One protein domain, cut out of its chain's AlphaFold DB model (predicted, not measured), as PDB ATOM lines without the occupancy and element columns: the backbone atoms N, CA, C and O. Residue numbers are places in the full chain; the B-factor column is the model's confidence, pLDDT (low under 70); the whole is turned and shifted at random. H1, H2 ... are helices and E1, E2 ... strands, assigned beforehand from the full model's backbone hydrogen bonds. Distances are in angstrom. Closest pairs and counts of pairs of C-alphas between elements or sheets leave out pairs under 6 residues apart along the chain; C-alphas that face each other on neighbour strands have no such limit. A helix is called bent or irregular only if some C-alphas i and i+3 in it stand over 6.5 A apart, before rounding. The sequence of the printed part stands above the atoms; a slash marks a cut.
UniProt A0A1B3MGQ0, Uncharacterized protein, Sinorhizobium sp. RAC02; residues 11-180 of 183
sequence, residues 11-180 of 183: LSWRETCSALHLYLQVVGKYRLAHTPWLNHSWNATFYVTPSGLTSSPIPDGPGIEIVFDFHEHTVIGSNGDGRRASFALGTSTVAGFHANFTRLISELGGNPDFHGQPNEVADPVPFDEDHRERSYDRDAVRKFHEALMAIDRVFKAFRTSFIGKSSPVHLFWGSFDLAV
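What this domain is: This is residues 11 to 180 of the 183 residues of an uncharacterized protein of Sinorhizobium sp. RAC02 (UniProt A0A1B3MGQ0). An antiparallel sheet of four strands, E1 to E4, has helices H1 and H3 over one face and its other face bare; the long helix H4 passes the E1 edge and runs out beyond the sheet, with the small hairpin E5 and E6 packed on it. Much of the long link of residues 108 to 137 winds round H1 and H3 on the side away from the sheet, and residues 160 to 165 stick out. The printed part has 170 residues, with four named helices and six named strands in the order H1 H2 E1 E2 E3 E4 H3 H4 E5 E6; the class is mixed, helices and strands. It is compact, with a radius of gyration of the C-alphas of 15.6 A and spans of 46 by 40 by 31 A.

How they stand to each other: Strands E1, residues 52 to 54, E2, residues 64 to 69, E3, residues 74 to 79, and E4, residues 84 to 88, form a meander, each strand the antiparallel neighbour of the one before. In the hairpin E1 and E2, N 53 and O 68 are 3.0 A apart, within hydrogen-bond range; so are N 67 and O 76, 2.8 A, in E2 and E3, and N 77 and O 85, 2.8 A, in E3 and E4. The hub is H1, residues 11 to 33, which is on the sheet over E2 at a height of 10.8 A. H3, residues 94 to 107, is on the same face, over E3 and E4, at a height of 9.6 A. H1 touches H3 at a steep tilt of 36 degrees, only just steep, the same way; their closest C-alphas, of Val 26 and His 98, are 6.5 A apart. H1 touches H4, residues 138 to 160, at a steep tilt of 62 degrees, with closest C-alphas of Trp 13 and Ala 140, 6.3 A. H1 touches H2, residues 39 to 44, about perpendicular at 80 degrees, with closest C-alphas of Leu 32 and Ala 44, 5.0 A. In the hairpin E5, residues 170 to 172, and E6, residues 177 to 179, N 172 and O 177 are 2.8 A apart. The closest C-alphas of H4 and E6, of Leu 148 and Leu 178, are 7.5 A apart. Every O i to N i+4 pair is within hydrogen-bond range in H3, 17 of 19 in H1, 18 of 19 in H4 and 0 of 2 in H2, where 2 of 3 O i to N i+3 pairs are.

Where its parts are: E2 measures 15.7 A and E3 16.4 A from first to last C-alpha. H1 begins at C-alpha 11 (48.600, 16.783, -13.774), measures 33.0 A and has a kink of 29 degrees near residue 18. H1 and H2 are irregular: C-alphas 12 and 15 are 8.3 A apart, and C-alphas 40 and 43 are 8.2 A apart. H3 measures 19.8 A; H4 measures 33.6 A and ends at C-alpha 160 (28.004, 25.324, 12.008). E6 ends at C-alpha 179 (33.151, 15.896, 2.458).

The domain as a whole: The two C-alphas farthest apart, of His 131 and Ile 163, are 48.0 A apart. The printed part has no cut, and the link from H3 to H4, 30 residues, is long. The mean pLDDT of the printed part is 96.5, and no printed residue is under 70.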
ATOM      1  N   LEU A  11      47.778  17.440 -12.759       94.81
ATOM      2  CA  LEU A  11      48.600  16.783 -13.774       94.81
ATOM      3  C   LEU A  11      50.017  16.490 -13.277       94.81
ATOM      4  O   LEU A  11      50.581  15.469 -13.670       94.81
ATOM      5  N   SER A  12      50.567  17.333 -12.398       92.88
ATOM      6  CA  SER A  12      51.936  17.186 -11.908       92.88
ATOM      7  C   SER A  12      52.108  16.059 -10.886       92.88
ATOM      8  O   SER A  12      53.229  15.606 -10.692       92.88
ATOM      9  N   TRP A  13      51.036  15.608 -10.223       95.38
ATOM     10  CA  TRP A  13      51.114  14.591  -9.160       95.38
ATOM     11  C   TRP A  13      50.144  13.418  -9.332       95.38
ATOM     12  O   TRP A  13      50.023  12.593  -8.428       95.38
ATOM     13  N   ARG A  14      49.462  13.306 -10.479       95.69
ATOM     14  CA  ARG A  14      48.416  12.297 -10.731       95.69
ATOM     15  C   ARG A  14      48.821  10.855 -10.397       95.69
ATOM     16  O   ARG A  14      47.994  10.110  -9.884       95.69
ATOM     17  N   GLU A  15      50.075  10.467 -10.640       95.12
ATOM     18  CA  GLU A  15      50.554   9.106 -10.348       95.12
ATOM     19  C   GLU A  15      50.659   8.875  -8.832       95.12
ATOM     20  O   GLU A  15      50.173   7.868  -8.322       95.12
ATOM     21  N   THR A  16      51.200   9.851  -8.094       97.00
ATOM     22  CA  THR A  16      51.237   9.834  -6.624       97.00
ATOM     23  C   THR A  16      49.836   9.920  -6.022       97.00
ATOM     24  O   THR A  16      49.555   9.226  -5.048       97.00
ATOM     25  N   CYS A  17      48.940  10.713  -6.616       96.81
ATOM     26  CA  CYS A  17      47.530  10.790  -6.235       96.81
ATOM     27  C   CYS A  17      46.840   9.429  -6.373       96.81
ATOM     28  O   CYS A  17      46.231   8.950  -5.422       96.81
ATOM     29  N   SER A  18      47.006   8.771  -7.525       95.69
ATOM     30  CA  SER A  18      46.447   7.441  -7.783       95.69
ATOM     31  C   SER A  18      46.999   6.386  -6.819       95.69
ATOM     32  O   SER A  18      46.228   5.587  -6.289       95.69
ATOM     33  N   ALA A  19      48.307   6.401  -6.539       97.00
ATOM     34  CA  ALA A  19      48.909   5.503  -5.556       97.00
ATOM     35  C   ALA A  19      48.334   5.734  -4.152       97.00
ATOM     36  O   ALA A  19      47.854   4.797  -3.518       97.00
ATOM     37  N   LEU A  20      48.330   6.987  -3.688       98.19
ATOM     38  CA  LEU A  20      47.835   7.349  -2.361       98.19
ATOM     39  C   LEU A  20      46.347   7.020  -2.192       98.19
ATOM     40  O   LEU A  20      45.951   6.538  -1.133       98.19
ATOM     41  N   HIS A  21      45.538   7.232  -3.232       98.06
ATOM     42  CA  HIS A  21      44.131   6.841  -3.249       98.06
ATOM     43  C   HIS A  21      43.976   5.337  -3.010       98.06
ATOM     44  O   HIS A  21      43.277   4.946  -2.079       98.06
ATOM     45  N   LEU A  22      44.683   4.494  -3.768       98.31
ATOM     46  CA  LEU A  22      44.624   3.034  -3.608       98.31
ATOM     47  C   LEU A  22      45.158   2.574  -2.242       98.31
ATOM     48  O   LEU A  22      44.576   1.684  -1.627       98.31
ATOM     49  N   TYR A  23      46.198   3.218  -1.711       98.62
ATOM     50  CA  TYR A  23      46.705   2.937  -0.362       98.62
ATOM     51  C   TYR A  23      45.664   3.252   0.720       98.62
ATOM     52  O   TYR A  23      45.462   2.466   1.646       98.62
ATOM     53  N   LEU A  24      44.954   4.374   0.587       98.56
ATOM     54  CA  LEU A  24      43.844   4.709   1.478       98.56
ATOM     55  C   LEU A  24      42.667   3.753   1.307       98.56
ATOM     56  O   LEU A  24      42.002   3.464   2.299       98.56
ATOM     57  N   GLN A  25      42.427   3.219   0.104       98.38
ATOM     58  CA  GLN A  25      41.413   2.185  -0.084       98.38
ATOM     59  C   GLN A  25      41.752   0.900   0.664       98.38
ATOM     60  O   GLN A  25      40.869   0.351   1.311       98.38
ATOM     61  N   VAL A  26      43.007   0.440   0.627       98.69
ATOM     62  CA  VAL A  26      43.443  -0.751   1.378       98.69
ATOM     63  C   VAL A  26      43.119  -0.596   2.868       98.69
ATOM     64  O   VAL A  26      42.425  -1.427   3.453       98.69
ATOM     65  N   VAL A  27      43.545   0.513   3.477       98.69
ATOM     66  CA  VAL A  27      43.300   0.766   4.908       98.69
ATOM     67  C   VAL A  27      41.816   1.024   5.191       98.69
ATOM     68  O   VAL A  27      41.275   0.593   6.209       98.69
ATOM     69  N   GLY A  28      41.130   1.709   4.279       98.19
ATOM     70  CA  GLY A  28      39.709   2.004   4.372       98.19
ATOM     71  C   GLY A  28      38.824   0.760   4.305       98.19
ATOM     72  O   GLY A  28      37.867   0.647   5.070       98.19
ATOM     73  N   LYS A  29      39.175  -0.206   3.450       98.06
ATOM     74  CA  LYS A  29      38.525  -1.520   3.334       98.06
ATOM     75  C   LYS A  29      38.684  -2.337   4.605       98.06
ATOM     76  O   LYS A  29      37.698  -2.908   5.066       98.06
ATOM     77  N   TYR A  30      39.872  -2.326   5.203       98.50
ATOM     78  CA  TYR A  30      40.084  -2.913   6.522       98.50
ATOM     79  C   TYR A  30      39.193  -2.247   7.581       98.50
ATOM     80  O   TYR A  30      38.400  -2.918   8.237       98.50
ATOM     81  N   ARG A  31      39.204  -0.910   7.683       97.88
ATOM     82  CA  ARG A  31      38.318  -0.193   8.619       97.88
ATOM     83  C   ARG A  31      36.842  -0.549   8.400       97.88
ATOM     84  O   ARG A  31      36.111  -0.718   9.375       97.88
ATOM     85  N   LEU A  32      36.410  -0.657   7.144       97.00
ATOM     86  CA  LEU A  32      35.043  -1.009   6.767       97.00
ATOM     87  C   LEU A  32      34.654  -2.422   7.213       97.00
ATOM     88  O   LEU A  32      33.564  -2.592   7.750       97.00
ATOM     89  N   ALA A  33      35.527  -3.409   7.002       97.19
ATOM     90  CA  ALA A  33      35.280  -4.801   7.373       97.19
ATOM     91  C   ALA A  33      35.244  -5.009   8.898       97.19
ATOM     92  O   ALA A  33      34.480  -5.837   9.390       97.19
ATOM     93  N   HIS A  34      36.017  -4.216   9.645       97.25
ATOM     94  CA  HIS A  34      36.226  -4.407  11.083       97.25
ATOM     95  C   HIS A  34      35.480  -3.417  11.981       97.25
ATOM     96  O   HIS A  34      35.721  -3.385  13.182       97.25
ATOM     97  N   THR A  35      34.573  -2.599  11.446       95.38
ATOM     98  CA  THR A  35      33.789  -1.647  12.252       95.38
ATOM     99  C   THR A  35      32.293  -1.909  12.082       95.38
ATOM    100  O   THR A  35      31.854  -2.129  10.952       95.38
ATOM    101  N   PRO A  36      31.471  -1.816  13.150       93.19
ATOM    102  CA  PRO A  36      30.019  -1.880  13.021       93.19
ATOM    103  C   PRO A  36      29.500  -0.904  11.965       93.19
ATOM    104  O   PRO A  36      29.871   0.274  11.952       93.19
ATOM    105  N   TRP A  37      28.636  -1.403  11.084       93.44
ATOM    106  CA  TRP A  37      28.083  -0.611   9.995       93.44
ATOM    107  C   TRP A  37      27.288   0.586  10.523       93.44
ATOM    108  O   TRP A  37      26.393   0.438  11.359       93.44
ATOM    109  N   LEU A  38      27.581   1.768   9.984       91.62
ATOM    110  CA  LEU A  38      26.817   2.989  10.202       91.62
ATOM    111  C   LEU A  38      26.279   3.483   8.859       91.62
ATOM    112  O   LEU A  38      26.890   3.277   7.810       91.62
ATOM    113  N   ASN A  39      25.125   4.149   8.881       87.31
ATOM    114  CA  ASN A  39      24.517   4.708   7.678       87.31
ATOM    115  C   ASN A  39      25.523   5.560   6.878       87.31
ATOM    116  O   ASN A  39      26.327   6.297   7.449       87.31
ATOM    117  N   HIS A  40      25.458   5.442   5.547       84.81
ATOM    118  CA  HIS A  40      26.379   6.084   4.597       84.81
ATOM    119  C   HIS A  40      27.862   5.715   4.782       84.81
ATOM    120  O   HIS A  40      28.733   6.497   4.405       84.81
ATOM    121  N   SER A  41      28.160   4.560   5.387       90.00
ATOM    122  CA  SER A  41      29.534   4.102   5.644       90.00
ATOM    123  C   SER A  41      30.372   5.101   6.454       90.00
ATOM    124  O   SER A  41      31.602   5.098   6.386       90.00
ATOM    125  N   TRP A  42      29.734   5.983   7.235       88.75
ATOM    126  CA  TRP A  42      30.424   7.023   8.010       88.75
ATOM    127  C   TRP A  42      31.365   6.464   9.078       88.75
ATOM    128  O   TRP A  42      32.258   7.168   9.547       88.75
ATOM    129  N   ASN A  43      31.171   5.204   9.461       86.44
ATOM    130  CA  ASN A  43      32.044   4.471  10.367       86.44
ATOM    131  C   ASN A  43      33.408   4.128   9.753       86.44
ATOM    132  O   ASN A  43      34.272   3.670  10.495       86.44
ATOM    133  N   ALA A  44      33.603   4.322   8.445       92.06
ATOM    134  CA  ALA A  44      34.772   3.854   7.714       92.06
ATOM    135  C   ALA A  44      35.449   4.953   6.882       92.06
ATOM    136  O   ALA A  44      35.800   4.715   5.740       92.06
ATOM    137  N   THR A  45      35.637   6.163   7.410       95.88
ATOM    138  CA  THR A  45      36.302   7.269   6.684       95.88
ATOM    139  C   THR A  45      37.744   7.509   7.157       95.88
ATOM    140  O   THR A  45      38.307   6.706   7.891       95.88
ATOM    141  N   PHE A  46      38.370   8.618   6.775       98.38
ATOM    142  CA  PHE A  46      39.553   9.160   7.452       98.38
ATOM    143  C   PHE A  46      39.271  10.564   7.982       98.38
ATOM    144  O   PHE A  46      38.395  11.264   7.472       98.38
ATOM    145  N   TYR A  47      40.018  10.982   9.001       98.12
ATOM    146  CA  TYR A  47      39.948  12.330   9.560       98.12
ATOM    147  C   TYR A  47      41.288  13.038   9.413       98.12
ATOM    148  O   TYR A  47      42.338  12.436   9.634       98.12
ATOM    149  N   VAL A  48      41.244  14.322   9.061       98.31
ATOM    150  CA  VAL A  48      42.442  15.151   8.914       98.31
ATOM    151  C   VAL A  48      43.048  15.440  10.287       98.31
ATOM    152  O   VAL A  48      42.361  15.915  11.194       98.31
ATOM    153  N   THR A  49      44.343  15.171  10.425       98.06
ATOM    154  CA  THR A  49      45.155  15.484  11.608       98.06
ATOM    155  C   THR A  49      46.232  16.516  11.249       98.06
ATOM    156  O   THR A  49      46.495  16.741  10.063       98.06
ATOM    157  N   PRO A  50      46.909  17.134  12.236       97.88
ATOM    158  CA  PRO A  50      48.019  18.049  11.964       97.88
ATOM    159  C   PRO A  50      49.188  17.438  11.176       97.88
ATOM    160  O   PRO A  50      49.961  18.197  10.594       97.88
ATOM    161  N   SER A  51      49.326  16.105  11.151       97.44
ATOM    162  CA  SER A  51      50.386  15.415  10.405       97.44
ATOM    163  C   SER A  51      49.916  14.616   9.194       97.44
ATOM    164  O   SER A  51      50.742  14.252   8.364       97.44
ATOM    165  N   GLY A  52      48.616  14.368   9.043       98.38
ATOM    166  CA  GLY A  52      48.094  13.639   7.896       98.38
ATOM    167  C   GLY A  52      46.649  13.205   8.080       98.38
ATOM    168  O   GLY A  52      45.750  14.046   8.164       98.38
ATOM    169  N   LEU A  53      46.428  11.891   8.114       98.75
ATOM    170  CA  LEU A  53      45.106  11.273   8.231       98.75
ATOM    171  C   LEU A  53      45.097  10.198   9.320       98.75
ATOM    172  O   LEU A  53      46.058   9.447   9.442       98.75
ATOM    173  N   THR A  54      43.996  10.079  10.064       98.62
ATOM    174  CA  THR A  54      43.759   8.972  11.009       98.62
ATOM    175  C   THR A  54      42.479   8.214  10.678       98.62
ATOM    176  O   THR A  54      41.475   8.806  10.264       98.62
ATOM    177  N   SER A  55      42.505   6.900  10.893       97.94
ATOM    178  CA  SER A  55      41.330   6.037  10.865       97.94
ATOM    179  C   SER A  55      40.445   6.186  12.099       97.94
ATOM    180  O   SER A  55      39.328   5.687  12.069       97.94
ATOM    181  N   SER A  56      40.912   6.808  13.191       95.50
ATOM    182  CA  SER A  56      40.368   6.602  14.550       95.50
ATOM    183  C   SER A  56      40.408   5.114  14.981       95.50
ATOM    184  O   SER A  56      40.793   4.262  14.173       95.50
ATOM    185  N   PRO A  57      40.060   4.770  16.235       96.38
ATOM    186  CA  PRO A  57      40.079   3.379  16.685       96.38
ATOM    187  C   PRO A  57      39.141   2.471  15.874       96.38
ATOM    188  O   PRO A  57      37.953   2.754  15.719       96.38
ATOM    189  N   ILE A  58      39.690   1.359  15.395       97.94
ATOM    190  CA  ILE A  58      39.018   0.259  14.701       97.94
ATOM    191  C   ILE A  58      38.877  -0.887  15.711       97.94
ATOM    192  O   ILE A  58      39.888  -1.269  16.307       97.94
ATOM    193  N   PRO A  59      37.671  -1.433  15.946       96.56
ATOM    194  CA  PRO A  59      37.441  -2.468  16.952       96.56
ATOM    195  C   PRO A  59      37.856  -3.862  16.447       96.56
ATOM    196  O   PRO A  59      37.039  -4.772  16.341       96.56
ATOM    197  N   ASP A  60      39.145  -4.016  16.156       97.06
ATOM    198  CA  ASP A  60      39.796  -5.278  15.810       97.06
ATOM    199  C   ASP A  60      40.869  -5.622  16.851       97.06
ATOM    200  O   ASP A  60      41.685  -4.772  17.219       97.06
ATOM    201  N   GLY A  61      40.849  -6.855  17.359       95.19
ATOM    202  CA  GLY A  61      41.709  -7.284  18.465       95.19
ATOM    203  C   GLY A  61      41.651  -6.317  19.670       95.19
ATOM    204  O   GLY A  61      40.556  -6.012  20.148       95.19
ATOM    205  N   PRO A  62      42.795  -5.807  20.173       95.25
ATOM    206  CA  PRO A  62      42.848  -4.835  21.279       95.25
ATOM    207  C   PRO A  62      42.405  -3.408  20.887       95.25
ATOM    208  O   PRO A  62      42.549  -2.473  21.674       95.25
ATOM    209  N   GLY A  63      41.879  -3.221  19.675       97.38
ATOM    210  CA  GLY A  63      41.589  -1.923  19.081       97.38
ATOM    211  C   GLY A  63      42.823  -1.377  18.371       97.38
ATOM    212  O   GLY A  63      43.890  -1.294  18.975       97.38
ATOM    213  N   ILE A  64      42.681  -1.012  17.096       98.38
ATOM    214  CA  ILE A  64      43.785  -0.579  16.229       98.38
ATOM    215  C   ILE A  64      43.488   0.806  15.657       98.38
ATOM    216  O   ILE A  64      42.401   1.060  15.154       98.38
ATOM    217  N   GLU A  65      44.461   1.708  15.694       98.62
ATOM    218  CA  GLU A  65      44.420   2.984  14.979       98.62
ATOM    219  C   GLU A  65      45.508   3.000  13.910       98.62
ATOM    220  O   GLU A  65      46.661   2.683  14.202       98.62
ATOM    221  N   ILE A  66      45.143   3.416  12.696       98.75
ATOM    222  CA  ILE A  66      46.063   3.618  11.580       98.75
ATOM    223  C   ILE A  66      46.163   5.107  11.264       98.75
ATOM    224  O   ILE A  66      45.162   5.783  11.009       98.75
ATOM    225  N   VAL A  67      47.394   5.602  11.227       98.81
ATOM    226  CA  VAL A  67      47.743   6.977  10.888       98.81
ATOM    227  C   VAL A  67      48.621   6.978   9.646       98.81
ATOM    228  O   VAL A  67      49.649   6.307   9.594       98.81
ATOM    229  N   PHE A  68      48.233   7.770   8.653       98.81
ATOM    230  CA  PHE A  68      49.134   8.193   7.592       98.81
ATOM    231  C   PHE A  68      49.805   9.483   8.049       98.81
ATOM    232  O   PHE A  68      49.149  10.524   8.114       98.81
ATOM    233  N   ASP A  69      51.093   9.417   8.378       98.62
ATOM    234  CA  ASP A  69      51.898  10.599   8.662       98.62
ATOM    235  C   ASP A  69      52.517  11.101   7.355       98.62
ATOM    236  O   ASP A  69      53.372  10.444   6.757       98.62
ATOM    237  N   PHE A  70      52.053  12.254   6.883       98.56
ATOM    238  CA  PHE A  70      52.487  12.871   5.634       98.56
ATOM    239  C   PHE A  70      53.688  13.810   5.798       98.56
ATOM    240  O   PHE A  70      54.221  14.252   4.781       98.56
ATOM    241  N   HIS A  71      54.150  14.086   7.024       97.50
ATOM    242  CA  HIS A  71      55.424  14.783   7.244       97.50
ATOM    243  C   HIS A  71      56.587  13.800   7.179       97.50
ATOM    244  O   HIS A  71      57.534  14.007   6.418       97.50
ATOM    245  N   GLU A  72      56.470  12.694   7.914       98.12
ATOM    246  CA  GLU A  72      57.484  11.634   7.945       98.12
ATOM    247  C   GLU A  72      57.345  10.660   6.762       98.12
ATOM    248  O   GLU A  72      58.284   9.942   6.406       98.12
ATOM    249  N   HIS A  73      56.184  10.675   6.096       98.38
ATOM    250  CA  HIS A  73      55.785   9.731   5.050       98.38
ATOM    251  C   HIS A  73      55.887   8.293   5.551       98.38
ATOM    252  O   HIS A  73      56.666   7.485   5.043       98.38
ATOM    253  N   THR A  74      55.082   7.981   6.561       98.69
ATOM    254  CA  THR A  74      54.979   6.644   7.147       98.69
ATOM    255  C   THR A  74      53.520   6.281   7.393       98.69
ATOM    256  O   THR A  74      52.679   7.151   7.618       98.69
ATOM    257  N   VAL A  75      53.215   4.987   7.340       98.88
ATOM    258  CA  VAL A  75      51.989   4.439   7.921       98.88
ATOM    259  C   VAL A  75      52.348   3.926   9.301       98.88
ATOM    260  O   VAL A  75      53.256   3.107   9.441       98.88
ATOM    261  N   ILE A  76      51.653   4.425  10.314       98.81
ATOM    262  CA  ILE A  76      51.854   4.072  11.714       98.81
ATOM    263  C   ILE A  76      50.580   3.399  12.194       98.81
ATOM    264  O   ILE A  76      49.497   3.968  12.086       98.81
ATOM    265  N   GLY A  77      50.712   2.200  12.742       98.69
ATOM    266  CA  GLY A  77      49.645   1.551  13.474       98.69
ATOM    267  C   GLY A  77      49.958   1.526  14.962       98.69
ATOM    268  O   GLY A  77      51.101   1.300  15.371       98.69
ATOM    269  N   SER A  78      48.942   1.758  15.781       98.50
ATOM    270  CA  SER A  78      49.021   1.580  17.228       98.50
ATOM    271  C   SER A  78      47.824   0.793  17.732       98.50
ATOM    272  O   SER A  78      46.774   0.808  17.091       98.50
ATOM    273  N   ASN A  79      47.984   0.092  18.851       98.00
ATOM    274  CA  ASN A  79      46.905  -0.689  19.437       98.00
ATOM    275  C   ASN A  79      46.601  -0.296  20.893       98.00
ATOM    276  O   ASN A  79      47.390   0.409  21.529       98.00
ATOM    277  N   GLY A  80      45.464  -0.755  21.424       95.12
ATOM    278  CA  GLY A  80      45.011  -0.439  22.788       95.12
ATOM    279  C   GLY A  80      45.941  -0.912  23.913       95.12
ATOM    280  O   GLY A  80      45.909  -0.347  25.004       95.12
ATOM    281  N   ASP A  81      46.831  -1.867  23.632       95.56
ATOM    282  CA  ASP A  81      47.836  -2.371  24.577       95.56
ATOM    283  C   ASP A  81      49.149  -1.563  24.540       95.56
ATOM    284  O   ASP A  81      50.123  -1.904  25.212       95.56
ATOM    285  N   GLY A  82      49.215  -0.505  23.725       94.81
ATOM    286  CA  GLY A  82      50.393   0.348  23.572       94.81
ATOM    287  C   GLY A  82      51.440  -0.170  22.582       94.81
ATOM    288  O   GLY A  82      52.501   0.447  22.455       94.81
ATOM    289  N   ARG A  83      51.169  -1.258  21.845       97.38
ATOM    290  CA  ARG A  83      52.054  -1.704  20.756       97.38
ATOM    291  C   ARG A  83      51.969  -0.739  19.586       97.38
ATOM    292  O   ARG A  83      50.926  -0.138  19.323       97.38
ATOM    293  N   ARG A  84      53.085  -0.609  18.873       98.25
ATOM    294  CA  ARG A  84      53.209   0.232  17.686       98.25
ATOM    295  C   ARG A  84      54.047  -0.473  16.634       98.25
ATOM    296  O   ARG A  84      55.057  -1.085  16.968       98.25
ATOM    297  N   ALA A  85      53.636  -0.333  15.385       98.44
ATOM    298  CA  ALA A  85      54.354  -0.801  14.211       98.44
ATOM    299  C   ALA A  85      54.229   0.255  13.110       98.44
ATOM    300  O   ALA A  85      53.294   1.061  13.111       98.44
ATOM    301  N   SER A  86      55.176   0.288  12.180       98.75
ATOM    302  CA  SER A  86      55.129   1.236  11.072       98.75
ATOM    303  C   SER A  86      55.894   0.745   9.854       98.75
ATOM    304  O   SER A  86      56.747  -0.141   9.934       98.75
ATOM    305  N   PHE A  87      55.592   1.344   8.706       98.81
ATOM    306  CA  PHE A  87      56.381   1.199   7.489       98.81
ATOM    307  C   PHE A  87      56.387   2.504   6.685       98.81
ATOM    308  O   PHE A  87      55.524   3.368   6.849       98.81
ATOM    309  N   ALA A  88      57.396   2.673   5.832       98.44
ATOM    310  CA  ALA A  88      57.574   3.892   5.052       98.44
ATOM    311  C   ALA A  88      56.597   3.975   3.869       98.44
ATOM    312  O   ALA A  88      56.342   2.988   3.182       98.44
ATOM    313  N   LEU A  89      56.121   5.187   3.588       98.00
ATOM    314  CA  LEU A  89      55.479   5.554   2.330       98.00
ATOM    315  C   LEU A  89      56.547   6.030   1.337       98.00
ATOM    316  O   LEU A  89      57.415   6.858   1.647       98.00
ATOM    317  N   GLY A  90      56.467   5.511   0.119       96.62
ATOM    318  CA  GLY A  90      57.413   5.786  -0.953       96.62
ATOM    319  C   GLY A  90      56.972   5.144  -2.261       96.62
ATOM    320  O   GLY A  90      55.866   4.607  -2.358       96.62
ATOM    321  N   THR A  91      57.843   5.218  -3.268       97.56
ATOM    322  CA  THR A  91      57.646   4.522  -4.543       97.56
ATOM    323  C   THR A  91      57.460   3.033  -4.269       97.56
ATOM    324  O   THR A  91      58.294   2.412  -3.609       97.56
ATOM    325  N   SER A  92      56.333   2.484  -4.714       96.94
ATOM    326  CA  SER A  92      55.964   1.092  -4.470       96.94
ATOM    327  C   SER A  92      54.876   0.641  -5.443       96.94
ATOM    328  O   SER A  92      54.418   1.403  -6.299       96.94
ATOM    329  N   THR A  93      54.466  -0.612  -5.301       98.31
ATOM    330  CA  THR A  93      53.278  -1.179  -5.937       98.31
ATOM    331  C   THR A  93      52.135  -1.226  -4.926       98.31
ATOM    332  O   THR A  93      52.355  -1.165  -3.711       98.31
ATOM    333  N   VAL A  94      50.900  -1.365  -5.403       98.38
ATOM    334  CA  VAL A  94      49.744  -1.523  -4.508       98.38
ATOM    335  C   VAL A  94      49.811  -2.869  -3.790       98.38
ATOM    336  O   VAL A  94      49.588  -2.904  -2.582       98.38
ATOM    337  N   ALA A  95      50.267  -3.926  -4.467       98.69
ATOM    338  CA  ALA A  95      50.527  -5.226  -3.850       98.69
ATOM    339  C   ALA A  95      51.577  -5.148  -2.730       98.69
ATOM    340  O   ALA A  95      51.411  -5.744  -1.665       98.69
ATOM    341  N   GLY A  96      52.641  -4.364  -2.929       98.62
ATOM    342  CA  GLY A  96      53.677  -4.138  -1.921       98.62
ATOM    343  C   GLY A  96      53.162  -3.359  -0.710       98.62
ATOM    344  O   GLY A  96      53.470  -3.709   0.432       98.62
ATOM    345  N   PHE A  97      52.342  -2.328  -0.934       98.75
ATOM    346  CA  PHE A  97      51.667  -1.615   0.151       98.75
ATOM    347  C   PHE A  97      50.703  -2.535   0.911       98.75
ATOM    348  O   PHE A  97      50.757  -2.588   2.138       98.75
ATOM    349  N   HIS A  98      49.876  -3.298   0.192       98.75
ATOM    350  CA  HIS A  98      48.928  -4.255   0.756       98.75
ATOM    351  C   HIS A  98      49.631  -5.280   1.655       98.75
ATOM    352  O   HIS A  98      49.253  -5.427   2.813       98.75
ATOM    353  N   ALA A  99      50.713  -5.903   1.181       98.75
ATOM    354  CA  ALA A  99      51.491  -6.864   1.964       98.75
ATOM    355  C   ALA A  99      52.129  -6.251   3.227       98.75
ATOM    356  O   ALA A  99      52.156  -6.877   4.287       98.75
ATOM    357  N   ASN A 100      52.639  -5.017   3.145       98.81
ATOM    358  CA  ASN A 100      53.163  -4.321   4.324       98.81
ATOM    359  C   ASN A 100      52.062  -3.987   5.330       98.81
ATOM    360  O   ASN A 100      52.278  -4.100   6.537       98.81
ATOM    361  N   PHE A 101      50.889  -3.598   4.838       98.81
ATOM    362  CA  PHE A 101      49.753  -3.264   5.675       98.81
ATOM    363  C   PHE A 101      49.180  -4.490   6.392       98.81
ATOM    364  O   PHE A 101      48.999  -4.441   7.605       98.81
ATOM    365  N   THR A 102      48.964  -5.610   5.696       98.75
ATOM    366  CA  THR A 102      48.463  -6.844   6.326       98.75
ATOM    367  C   THR A 102      49.424  -7.358   7.396       98.75
ATOM    368  O   THR A 102      48.989  -7.695   8.498       98.75
ATOM    369  N   ARG A 103      50.739  -7.309   7.132       98.81
ATOM    370  CA  ARG A 103      51.772  -7.608   8.134       98.81
ATOM    371  C   ARG A 103      51.683  -6.678   9.348       98.81
ATOM    372  O   ARG A 103      51.716  -7.163  10.475       98.81
ATOM    373  N   LEU A 104      51.535  -5.369   9.129       98.75
ATOM    374  CA  LEU A 104      51.388  -4.386  10.208       98.75
ATOM    375  C   LEU A 104      50.163  -4.685  11.088       98.75
ATOM    376  O   LEU A 104      50.270  -4.628  12.311       98.75
ATOM    377  N   ILE A 105      49.023  -5.058  10.500       98.62
ATOM    378  CA  ILE A 105      47.826  -5.452  11.258       98.62
ATOM    379  C   ILE A 105      48.085  -6.711  12.095       98.62
ATOM    380  O   ILE A 105      47.777  -6.720  13.289       98.62
ATOM    381  N   SER A 106      48.709  -7.743  11.519       98.25
ATOM    382  CA  SER A 106      49.063  -8.959  12.263       98.25
ATOM    383  C   SER A 106      50.030  -8.685  13.424       98.25
ATOM    384  O   SER A 106      49.837  -9.219  14.515       98.25
ATOM    385  N   GLU A 107      51.032  -7.818  13.239       98.12
ATOM    386  CA  GLU A 107      51.974  -7.411  14.299       98.12
ATOM    387  C   GLU A 107      51.270  -6.696  15.470       98.12
ATOM    388  O   GLU A 107      51.641  -6.864  16.638       98.12
ATOM    389  N   LEU A 108      50.216  -5.934  15.174       98.38
ATOM    390  CA  LEU A 108      49.394  -5.238  16.168       98.38
ATOM    391  C   LEU A 108      48.354  -6.144  16.843       98.38
ATOM    392  O   LEU A 108      47.698  -5.708  17.790       98.38
ATOM    393  N   GLY A 109      48.237  -7.403  16.416       97.88
ATOM    394  CA  GLY A 109      47.284  -8.372  16.960       97.88
ATOM    395  C   GLY A 109      45.873  -8.259  16.382       97.88
ATOM    396  O   GLY A 109      44.932  -8.733  17.017       97.88
ATOM    397  N   GLY A 110      45.727  -7.625  15.216       97.81
ATOM    398  CA  GLY A 110      44.487  -7.606  14.445       97.81
ATOM    399  C   GLY A 110      44.398  -8.754  13.439       97.81
ATOM    400  O   GLY A 110      45.372  -9.474  13.196       97.81
ATOM    401  N   ASN A 111      43.229  -8.901  12.823       97.94
ATOM    402  CA  ASN A 111      42.974  -9.838  11.737       97.94
ATOM    403  C   ASN A 111      42.921  -9.079  10.395       97.94
ATOM    404  O   ASN A 111      41.984  -8.321  10.186       97.94
ATOM    405  N   PRO A 112      43.877  -9.253   9.466       97.19
ATOM    406  CA  PRO A 112      43.908  -8.519   8.199       97.19
ATOM    407  C   PRO A 112      42.943  -9.091   7.138       97.19
ATOM    408  O   PRO A 112      43.350  -9.320   6.002       97.19
ATOM    409  N   ASP A 113      41.681  -9.339   7.494       97.69
ATOM    410  CA  ASP A 113      40.675  -9.918   6.591       97.69
ATOM    411  C   ASP A 113      39.721  -8.845   6.049       97.69
ATOM    412  O   ASP A 113      38.896  -8.279   6.762       97.69
ATOM    413  N   PHE A 114      39.834  -8.533   4.762       97.88
ATOM    414  CA  PHE A 114      38.968  -7.569   4.095       97.88
ATOM    415  C   PHE A 114      38.928  -7.821   2.589       97.88
ATOM    416  O   PHE A 114      39.801  -8.455   2.004       97.88
ATOM    417  N   HIS A 115      37.901  -7.288   1.929       97.12
ATOM    418  CA  HIS A 115      37.738  -7.448   0.487       97.12
ATOM    419  C   HIS A 115      38.884  -6.786  -0.301       97.12
ATOM    420  O   HIS A 115      38.996  -5.558  -0.310       97.12
ATOM    421  N   GLY A 116      39.668  -7.594  -1.021       96.25
ATOM    422  CA  GLY A 116      40.888  -7.184  -1.730       96.25
ATOM    423  C   GLY A 116      40.704  -6.392  -3.034       96.25
ATOM    424  O   GLY A 116      41.690  -6.039  -3.670       96.25
ATOM    425  N   GLN A 117      39.471  -6.096  -3.458       96.88
ATOM    426  CA  GLN A 117      39.217  -5.290  -4.664       96.88
ATOM    427  C   GLN A 117      39.056  -3.789  -4.344       96.88
ATOM    428  O   GLN A 117      38.268  -3.460  -3.439       96.88
ATOM    429  N   PRO A 118      39.670  -2.890  -5.140       95.88
ATOM    430  CA  PRO A 118      39.334  -1.468  -5.160       95.88
ATOM    431  C   PRO A 118      37.855  -1.195  -5.471       95.88
ATOM    432  O   PRO A 118      37.212  -1.933  -6.218       95.88
ATOM    433  N   ASN A 119      37.336  -0.091  -4.939       93.12
ATOM    434  CA  ASN A 119      36.029   0.478  -5.259       93.12
ATOM    435  C   ASN A 119      36.188   1.770  -6.068       93.12
ATOM    436  O   ASN A 119      37.204   2.450  -5.949       93.12
ATOM    437  N   GLU A 120      35.150   2.137  -6.828       89.56
ATOM    438  CA  GLU A 120      35.001   3.480  -7.426       89.56
ATOM    439  C   GLU A 120      36.175   3.919  -8.324       89.56
ATOM    440  O   GLU A 120      36.430   5.105  -8.526       89.56
ATOM    441  N   VAL A 121      36.862   2.942  -8.919       90.25
ATOM    442  CA  VAL A 121      37.880   3.133  -9.954       90.25
ATOM    443  C   VAL A 121      37.468   2.381 -11.216       90.25
ATOM    444  O   VAL A 121      36.810   1.340 -11.140       90.25
ATOM    445  N   ALA A 122      37.836   2.913 -12.381       87.62
ATOM    446  CA  ALA A 122      37.648   2.212 -13.646       87.62
ATOM    447  C   ALA A 122      38.586   0.998 -13.711       87.62
ATOM    448  O   ALA A 122      39.747   1.113 -13.322       87.62
ATOM    449  N   ASP A 123      38.071  -0.135 -14.198       90.19
ATOM    450  CA  ASP A 123      38.823  -1.377 -14.432       90.19
ATOM    451  C   ASP A 123      39.709  -1.795 -13.237       90.19
ATOM    452  O   ASP A 123      40.941  -1.780 -13.326       90.19
ATOM    453  N   PRO A 124      39.107  -2.130 -12.078       92.75
ATOM    454  CA  PRO A 124      39.861  -2.342 -10.850       92.75
ATOM    455  C   PRO A 124      40.724  -3.610 -10.941       92.75
ATOM    456  O   PRO A 124      40.229  -4.688 -11.267       92.75
ATOM    457  N   VAL A 125      41.997  -3.491 -10.563       97.19
ATOM    458  CA  VAL A 125      42.910  -4.627 -10.344       97.19
ATOM    459  C   VAL A 125      42.903  -4.973  -8.849       97.19
ATOM    460  O   VAL A 125      42.959  -4.040  -8.042       97.19
ATOM    461  N   PRO A 126      42.813  -6.257  -8.446       98.19
ATOM    462  CA  PRO A 126      42.926  -6.650  -7.041       98.19
ATOM    463  C   PRO A 126      44.202  -6.101  -6.389       98.19
ATOM    464  O   PRO A 126      45.248  -6.012  -7.034       98.19
ATOM    465  N   PHE A 127      44.128  -5.701  -5.116       98.31
ATOM    466  CA  PHE A 127      45.236  -5.011  -4.451       98.31
ATOM    467  C   PHE A 127      46.519  -5.843  -4.418       98.31
ATOM    468  O   PHE A 127      47.596  -5.286  -4.591       98.31
ATOM    469  N   ASP A 128      46.411  -7.149  -4.193       97.94
ATOM    470  CA  ASP A 128      47.521  -8.099  -4.119       97.94
ATOM    471  C   ASP A 128      48.086  -8.508  -5.488       97.94
ATOM    472  O   ASP A 128      49.224  -8.973  -5.553       97.94
ATOM    473  N   GLU A 129      47.347  -8.264  -6.570       98.31
ATOM    474  CA  GLU A 129      47.767  -8.522  -7.954       98.31
ATOM    475  C   GLU A 129      48.315  -7.267  -8.659       98.31
ATOM    476  O   GLU A 129      48.981  -7.351  -9.697       98.31
ATOM    477  N   ASP A 130      48.066  -6.074  -8.111       97.88
ATOM    478  CA  ASP A 130      48.522  -4.813  -8.693       97.88
ATOM    479  C   ASP A 130      50.010  -4.553  -8.394       97.88
ATOM    480  O   ASP A 130      50.410  -3.824  -7.474       97.88
ATOM    481  N   HIS A 131      50.844  -5.158  -9.239       98.19
ATOM    482  CA  HIS A 131      52.300  -5.035  -9.242       98.19
ATOM    483  C   HIS A 131      52.831  -3.850 -10.066       98.19
ATOM    484  O   HIS A 131      54.038  -3.760 -10.300       98.19
ATOM    485  N   ARG A 132      51.976  -2.920 -10.516       96.81
ATOM    486  CA  ARG A 132      52.449  -1.728 -11.234       96.81
ATOM    487  C   ARG A 132      53.138  -0.776 -10.260       96.81
ATOM    488  O   ARG A 132      52.523  -0.286  -9.310       96.81
ATOM    489  N   GLU A 133      54.401  -0.464 -10.535       96.94
ATOM    490  CA  GLU A 133      55.144   0.539  -9.775       96.94
ATOM    491  C   GLU A 133      54.555   1.935 -10.008       96.94
ATOM    492  O   GLU A 133      54.257   2.329 -11.141       96.94
ATOM    493  N   ARG A 134      54.366   2.682  -8.920       95.31
ATOM    494  CA  ARG A 134      53.862   4.055  -8.936       95.31
ATOM    495  C   ARG A 134      54.801   4.957  -8.152       95.31
ATOM    496  O   ARG A 134      55.257   4.612  -7.061       95.31
ATOM    497  N   SER A 135      55.077   6.133  -8.710       94.88
ATOM    498  CA  SER A 135      55.924   7.138  -8.074       94.88
ATOM    499  C   SER A 135      55.239   7.776  -6.867       94.88
ATOM    500  O   SER A 135      54.022   7.978  -6.841       94.88
ATOM    501  N   TYR A 136      56.041   8.153  -5.873       97.38
ATOM    502  CA  TYR A 136      55.570   8.842  -4.678       97.38
ATOM    503  C   TYR A 136      56.359  10.135  -4.447       97.38
ATOM    504  O   TYR A 136      57.482  10.118  -3.940       97.38
ATOM    505  N   ASP A 137      55.763  11.264  -4.826       97.19
ATOM    506  CA  ASP A 137      56.303  12.597  -4.574       97.19
ATOM    507  C   ASP A 137      55.904  13.083  -3.169       97.19
ATOM    508  O   ASP A 137      54.750  13.426  -2.892       97.19
ATOM    509  N   ARG A 138      56.899  13.135  -2.277       97.44
ATOM    510  CA  ARG A 138      56.757  13.602  -0.892       97.44
ATOM    511  C   ARG A 138      56.255  15.048  -0.804       97.44
ATOM    512  O   ARG A 138      55.391  15.349   0.016       97.44
ATOM    513  N   ASP A 139      56.742  15.939  -1.663       95.94
ATOM    514  CA  ASP A 139      56.325  17.343  -1.665       95.94
ATOM    515  C   ASP A 139      54.893  17.515  -2.165       95.94
ATOM    516  O   ASP A 139      54.150  18.349  -1.639       95.94
ATOM    517  N   ALA A 140      54.479  16.720  -3.152       96.38
ATOM    518  CA  ALA A 140      53.095  16.718  -3.613       96.38
ATOM    519  C   ALA A 140      52.128  16.265  -2.507       96.38
ATOM    520  O   ALA A 140      51.105  16.916  -2.291       96.38
ATOM    521  N   VAL A 141      52.472  15.209  -1.760       97.75
ATOM    522  CA  VAL A 141      51.656  14.719  -0.634       97.75
ATOM    523  C   VAL A 141      51.573  15.750   0.496       97.75
ATOM    524  O   VAL A 141      50.487  15.974   1.030       97.75
ATOM    525  N   ARG A 142      52.670  16.454   0.808       96.12
ATOM    526  CA  ARG A 142      52.654  17.572   1.769       96.12
ATOM    527  C   ARG A 142      51.711  18.696   1.331       96.12
ATOM    528  O   ARG A 142      50.864  19.120   2.110       96.12
ATOM    529  N   LYS A 143      51.779  19.131   0.067       95.81
ATOM    530  CA  LYS A 143      50.858  20.151  -0.482       95.81
ATOM    531  C   LYS A 143      49.402  19.683  -0.479       95.81
ATOM    532  O   LYS A 143      48.497  20.483  -0.243       95.81
ATOM    533  N   PHE A 144      49.166  18.395  -0.737       97.06
ATOM    534  CA  PHE A 144      47.837  17.797  -0.641       97.06
ATOM    535  C   PHE A 144      47.310  17.861   0.795       97.06
ATOM    536  O   PHE A 144      46.189  18.316   1.019       97.06
ATOM    537  N   HIS A 145      48.136  17.506   1.779       97.62
ATOM    538  CA  HIS A 145      47.791  17.621   3.194       97.62
ATOM    539  C   HIS A 145      47.506  19.062   3.632       97.62
ATOM    540  O   HIS A 145      46.497  19.312   4.291       97.62
ATOM    541  N   GLU A 146      48.325  20.027   3.207       96.38
ATOM    542  CA  GLU A 146      48.077  21.454   3.449       96.38
ATOM    543  C   GLU A 146      46.705  21.888   2.910       96.38
ATOM    544  O   GLU A 146      45.988  22.657   3.561       96.38
ATOM    545  N   ALA A 147      46.309  21.371   1.741       96.31
ATOM    546  CA  ALA A 147      44.994  21.637   1.175       96.31
ATOM    547  C   ALA A 147      43.887  20.993   2.007       96.31
ATOM    548  O   ALA A 147      42.919  21.678   2.330       96.31
ATOM    549  N   LEU A 148      44.037  19.731   2.421       97.50
ATOM    550  CA  LEU A 148      43.076  19.062   3.302       97.50
ATOM    551  C   LEU A 148      42.878  19.831   4.613       97.50
ATOM    552  O   LEU A 148      41.741  20.060   5.011       97.50
ATOM    553  N   MET A 149      43.955  20.302   5.248       97.06
ATOM    554  CA  MET A 149      43.895  21.135   6.457       97.06
ATOM    555  C   MET A 149      43.161  22.463   6.217       97.06
ATOM    556  O   MET A 149      42.421  22.948   7.081       97.06
ATOM    557  N   ALA A 150      43.361  23.078   5.047       96.00
ATOM    558  CA  ALA A 150      42.664  24.304   4.679       96.00
ATOM    559  C   ALA A 150      41.169  24.068   4.419       96.00
ATOM    560  O   ALA A 150      40.345  24.828   4.938       96.00
ATOM    561  N   ILE A 151      40.820  23.009   3.680       96.75
ATOM    562  CA  ILE A 151      39.435  22.618   3.394       96.75
ATOM    563  C   ILE A 151      38.721  22.219   4.687       96.75
ATOM    564  O   ILE A 151      37.630  22.717   4.941       96.75
ATOM    565  N   ASP A 152      39.342  21.403   5.543       97.12
ATOM    566  CA  ASP A 152      38.772  20.948   6.816       97.12
ATOM    567  C   ASP A 152      38.358  22.122   7.710       97.12
ATOM    568  O   ASP A 152      37.229  22.160   8.203       97.12
ATOM    569  N   ARG A 153      39.213  23.141   7.843       95.69
ATOM    570  CA  ARG A 153      38.881  24.368   8.583       95.69
ATOM    571  C   ARG A 153      37.668  25.085   7.986       95.69
ATOM    572  O   ARG A 153      36.795  25.523   8.737       95.69
ATOM    573  N   VAL A 154      37.611  25.215   6.660       96.12
ATOM    574  CA  VAL A 154      36.477  25.853   5.972       96.12
ATOM    575  C   VAL A 154      35.207  25.031   6.161       96.12
ATOM    576  O   VAL A 154      34.173  25.596   6.489       96.12
ATOM    577  N   PHE A 155      35.274  23.709   6.026       97.38
ATOM    578  CA  PHE A 155      34.128  22.812   6.150       97.38
ATOM    579  C   PHE A 155      33.601  22.740   7.585       97.38
ATOM    580  O   PHE A 155      32.386  22.776   7.790       97.38
ATOM    581  N   LYS A 156      34.493  22.727   8.584       96.25
ATOM    582  CA  LYS A 156      34.133  22.836  10.005       96.25
ATOM    583  C   LYS A 156      33.419  24.146  10.309       96.25
ATOM    584  O   LYS A 156      32.427  24.115  11.023       96.25
ATOM    585  N   ALA A 157      33.879  25.272   9.764       95.94
ATOM    586  CA  ALA A 157      33.194  26.552   9.931       95.94
ATOM    587  C   ALA A 157      31.871  26.595   9.156       95.94
ATOM    588  O   ALA A 157      30.850  27.005   9.692       95.94
ATOM    589  N   PHE A 158      31.867  26.125   7.908       94.88
ATOM    590  CA  PHE A 158      30.684  26.082   7.060       94.88
ATOM    591  C   PHE A 158      29.564  25.315   7.759       94.88
ATOM    592  O   PHE A 158      28.462  25.831   7.903       94.88
ATOM    593  N   ARG A 159      29.818  24.102   8.259       95.12
ATOM    594  CA  ARG A 159      28.763  23.250   8.827       95.12
ATOM    595  C   ARG A 159      28.063  23.803  10.070       95.12
ATOM    596  O   ARG A 159      26.940  23.384  10.314       95.12
ATOM    597  N   THR A 160      28.651  24.747  10.810       95.00
ATOM    598  CA  THR A 160      28.004  25.324  12.008       95.00
ATOM    599  C   THR A 160      26.848  26.263  11.684       95.00
ATOM    600  O   THR A 160      25.992  26.479  12.535       95.00
ATOM    601  N   SER A 161      26.776  26.796  10.460       93.62
ATOM    602  CA  SER A 161      25.665  27.659  10.041       93.62
ATOM    603  C   SER A 161      24.377  26.882   9.738       93.62
ATOM    604  O   SER A 161      23.378  27.482   9.346       93.62
ATOM    605  N   PHE A 162      24.410  25.551   9.822       94.56
ATOM    606  CA  PHE A 162      23.292  24.681   9.496       94.56
ATOM    607  C   PHE A 162      22.659  24.131  10.776       94.56
ATOM    608  O   PHE A 162      23.339  23.515  11.587       94.56
ATOM    609  N   ILE A 163      21.355  24.360  10.945       93.31
ATOM    610  CA  ILE A 163      20.608  24.014  12.170       93.31
ATOM    611  C   ILE A 163      20.189  22.527  12.183       93.31
ATOM    612  O   ILE A 163      19.860  21.978  13.231       93.31
ATOM    613  N   GLY A 164      20.219  21.857  11.024       94.06
ATOM    614  CA  GLY A 164      19.909  20.433  10.885       94.06
ATOM    615  C   GLY A 164      21.077  19.506  11.233       94.06
ATOM    616  O   GLY A 164      22.137  19.916  11.711       94.06
ATOM    617  N   LYS A 165      20.897  18.210  10.961       93.44
ATOM    618  CA  LYS A 165      21.951  17.215  11.193       93.44
ATOM    619  C   LYS A 165      23.062  17.393  10.162       93.44
ATOM    620  O   LYS A 165      22.803  17.577   8.975       93.44
ATOM    621  N   SER A 166      24.310  17.291  10.606       94.00
ATOM    622  CA  SER A 166      25.468  17.351   9.717       94.00
ATOM    623  C   SER A 166      26.513  16.316  10.117       94.00
ATOM    624  O   SER A 166      26.778  16.146  11.308       94.00
ATOM    625  N   SER A 167      27.139  15.660   9.139       93.69
ATOM    626  CA  SER A 167      28.260  14.745   9.384       93.69
ATOM    627  C   SER A 167      29.511  15.506   9.843       93.69
ATOM    628  O   SER A 167      29.634  16.703   9.562       93.69
ATOM    629  N   PRO A 168      30.460  14.856  10.542       94.31
ATOM    630  CA  PRO A 168      31.821  15.375  10.670       94.31
ATOM    631  C   PRO A 168      32.448  15.666   9.298       94.31
ATOM    632  O   PRO A 168      31.983  15.162   8.279       94.31
ATOM    633  N   VAL A 169      33.537  16.438   9.284       96.81
ATOM    634  CA  VAL A 169      34.404  16.475   8.100       96.81
ATOM    635  C   VAL A 169      35.132  15.144   8.023       96.81
ATOM    636  O   VAL A 169      35.765  14.734   8.996       96.81
ATOM    637  N   HIS A 170      35.029  14.473   6.888       96.00
ATOM    638  CA  HIS A 170      35.617  13.159   6.689       96.00
ATOM    639  C   HIS A 170      36.075  12.962   5.253       96.00
ATOM    640  O   HIS A 170      35.473  13.498   4.327       96.00
ATOM    641  N   LEU A 171      37.157  12.206   5.091       97.88
ATOM    642  CA  LEU A 171      37.670  11.792   3.796       97.88
ATOM    643  C   LEU A 171      37.160  10.384   3.485       97.88
ATOM    644  O   LEU A 171      37.493   9.432   4.197       97.88
ATOM    645  N   PHE A 172      36.340  10.257   2.449       96.69
ATOM    646  CA  PHE A 172      35.919   8.974   1.910       96.69
ATOM    647  C   PHE A 172      37.012   8.455   0.981       96.69
ATOM    648  O   PHE A 172      37.391   9.080  -0.005       96.69
ATOM    649  N   TRP A 173      37.560   7.295   1.320       96.50
ATOM    650  CA  TRP A 173      38.649   6.689   0.558       96.50
ATOM    651  C   TRP A 173      38.174   6.040  -0.746       96.50
ATOM    652  O   TRP A 173      39.001   5.835  -1.623       96.50
ATOM    653  N   GLY A 174      36.876   5.742  -0.896       93.56
ATOM    654  CA  GLY A 174      36.297   5.173  -2.121       93.56
ATOM    655  C   GLY A 174      36.551   6.071  -3.330       93.56
ATOM    656  O   GLY A 174      37.317   5.696  -4.213       93.56
ATOM    657  N   SER A 175      36.031   7.297  -3.293       91.56
ATOM    658  CA  SER A 175      36.180   8.302  -4.355       91.56
ATOM    659  C   SER A 175      37.257   9.357  -4.088       91.56
ATOM    660  O   SER A 175      37.477  10.234  -4.922       91.56
ATOM    661  N   PHE A 176      37.962   9.257  -2.957       95.38
ATOM    662  CA  PHE A 176      39.022  10.178  -2.533       95.38
ATOM    663  C   PHE A 176      38.544  11.624  -2.301       95.38
ATOM    664  O   PHE A 176      39.244  12.598  -2.586       95.38
ATOM    665  N   ASP A 177      37.342  11.765  -1.749       95.06
ATOM    666  CA  ASP A 177      36.681  13.036  -1.473       95.06
ATOM    667  C   ASP A 177      36.713  13.398   0.014       95.06
ATOM    668  O   ASP A 177      36.421  12.594   0.895       95.06
ATOM    669  N   LEU A 178      37.052  14.655   0.305       97.00
ATOM    670  CA  LEU A 178      36.822  15.256   1.613       97.00
ATOM    671  C   LEU A 178      35.437  15.900   1.587       97.00
ATOM    672  O   LEU A 178      35.181  16.757   0.742       97.00
ATOM    673  N   ALA A 179      34.558  15.519   2.510       96.06
ATOM    674  CA  ALA A 179      33.151  15.896   2.458       96.06
ATOM    675  C   ALA A 179      32.589  16.347   3.812       96.06
ATOM    676  O   ALA A 179      33.115  16.047   4.886       96.06
ATOM    677  N   VAL A 180      31.473  17.072   3.732       95.12
ATOM    678  CA  VAL A 180      30.508  17.278   4.814       95.12
ATOM    679  C   VAL A 180      29.121  17.117   4.222       95.12
ATOM    680  O   VAL A 180      28.782  17.769   3.238       95.12
TER     681      VAL A 180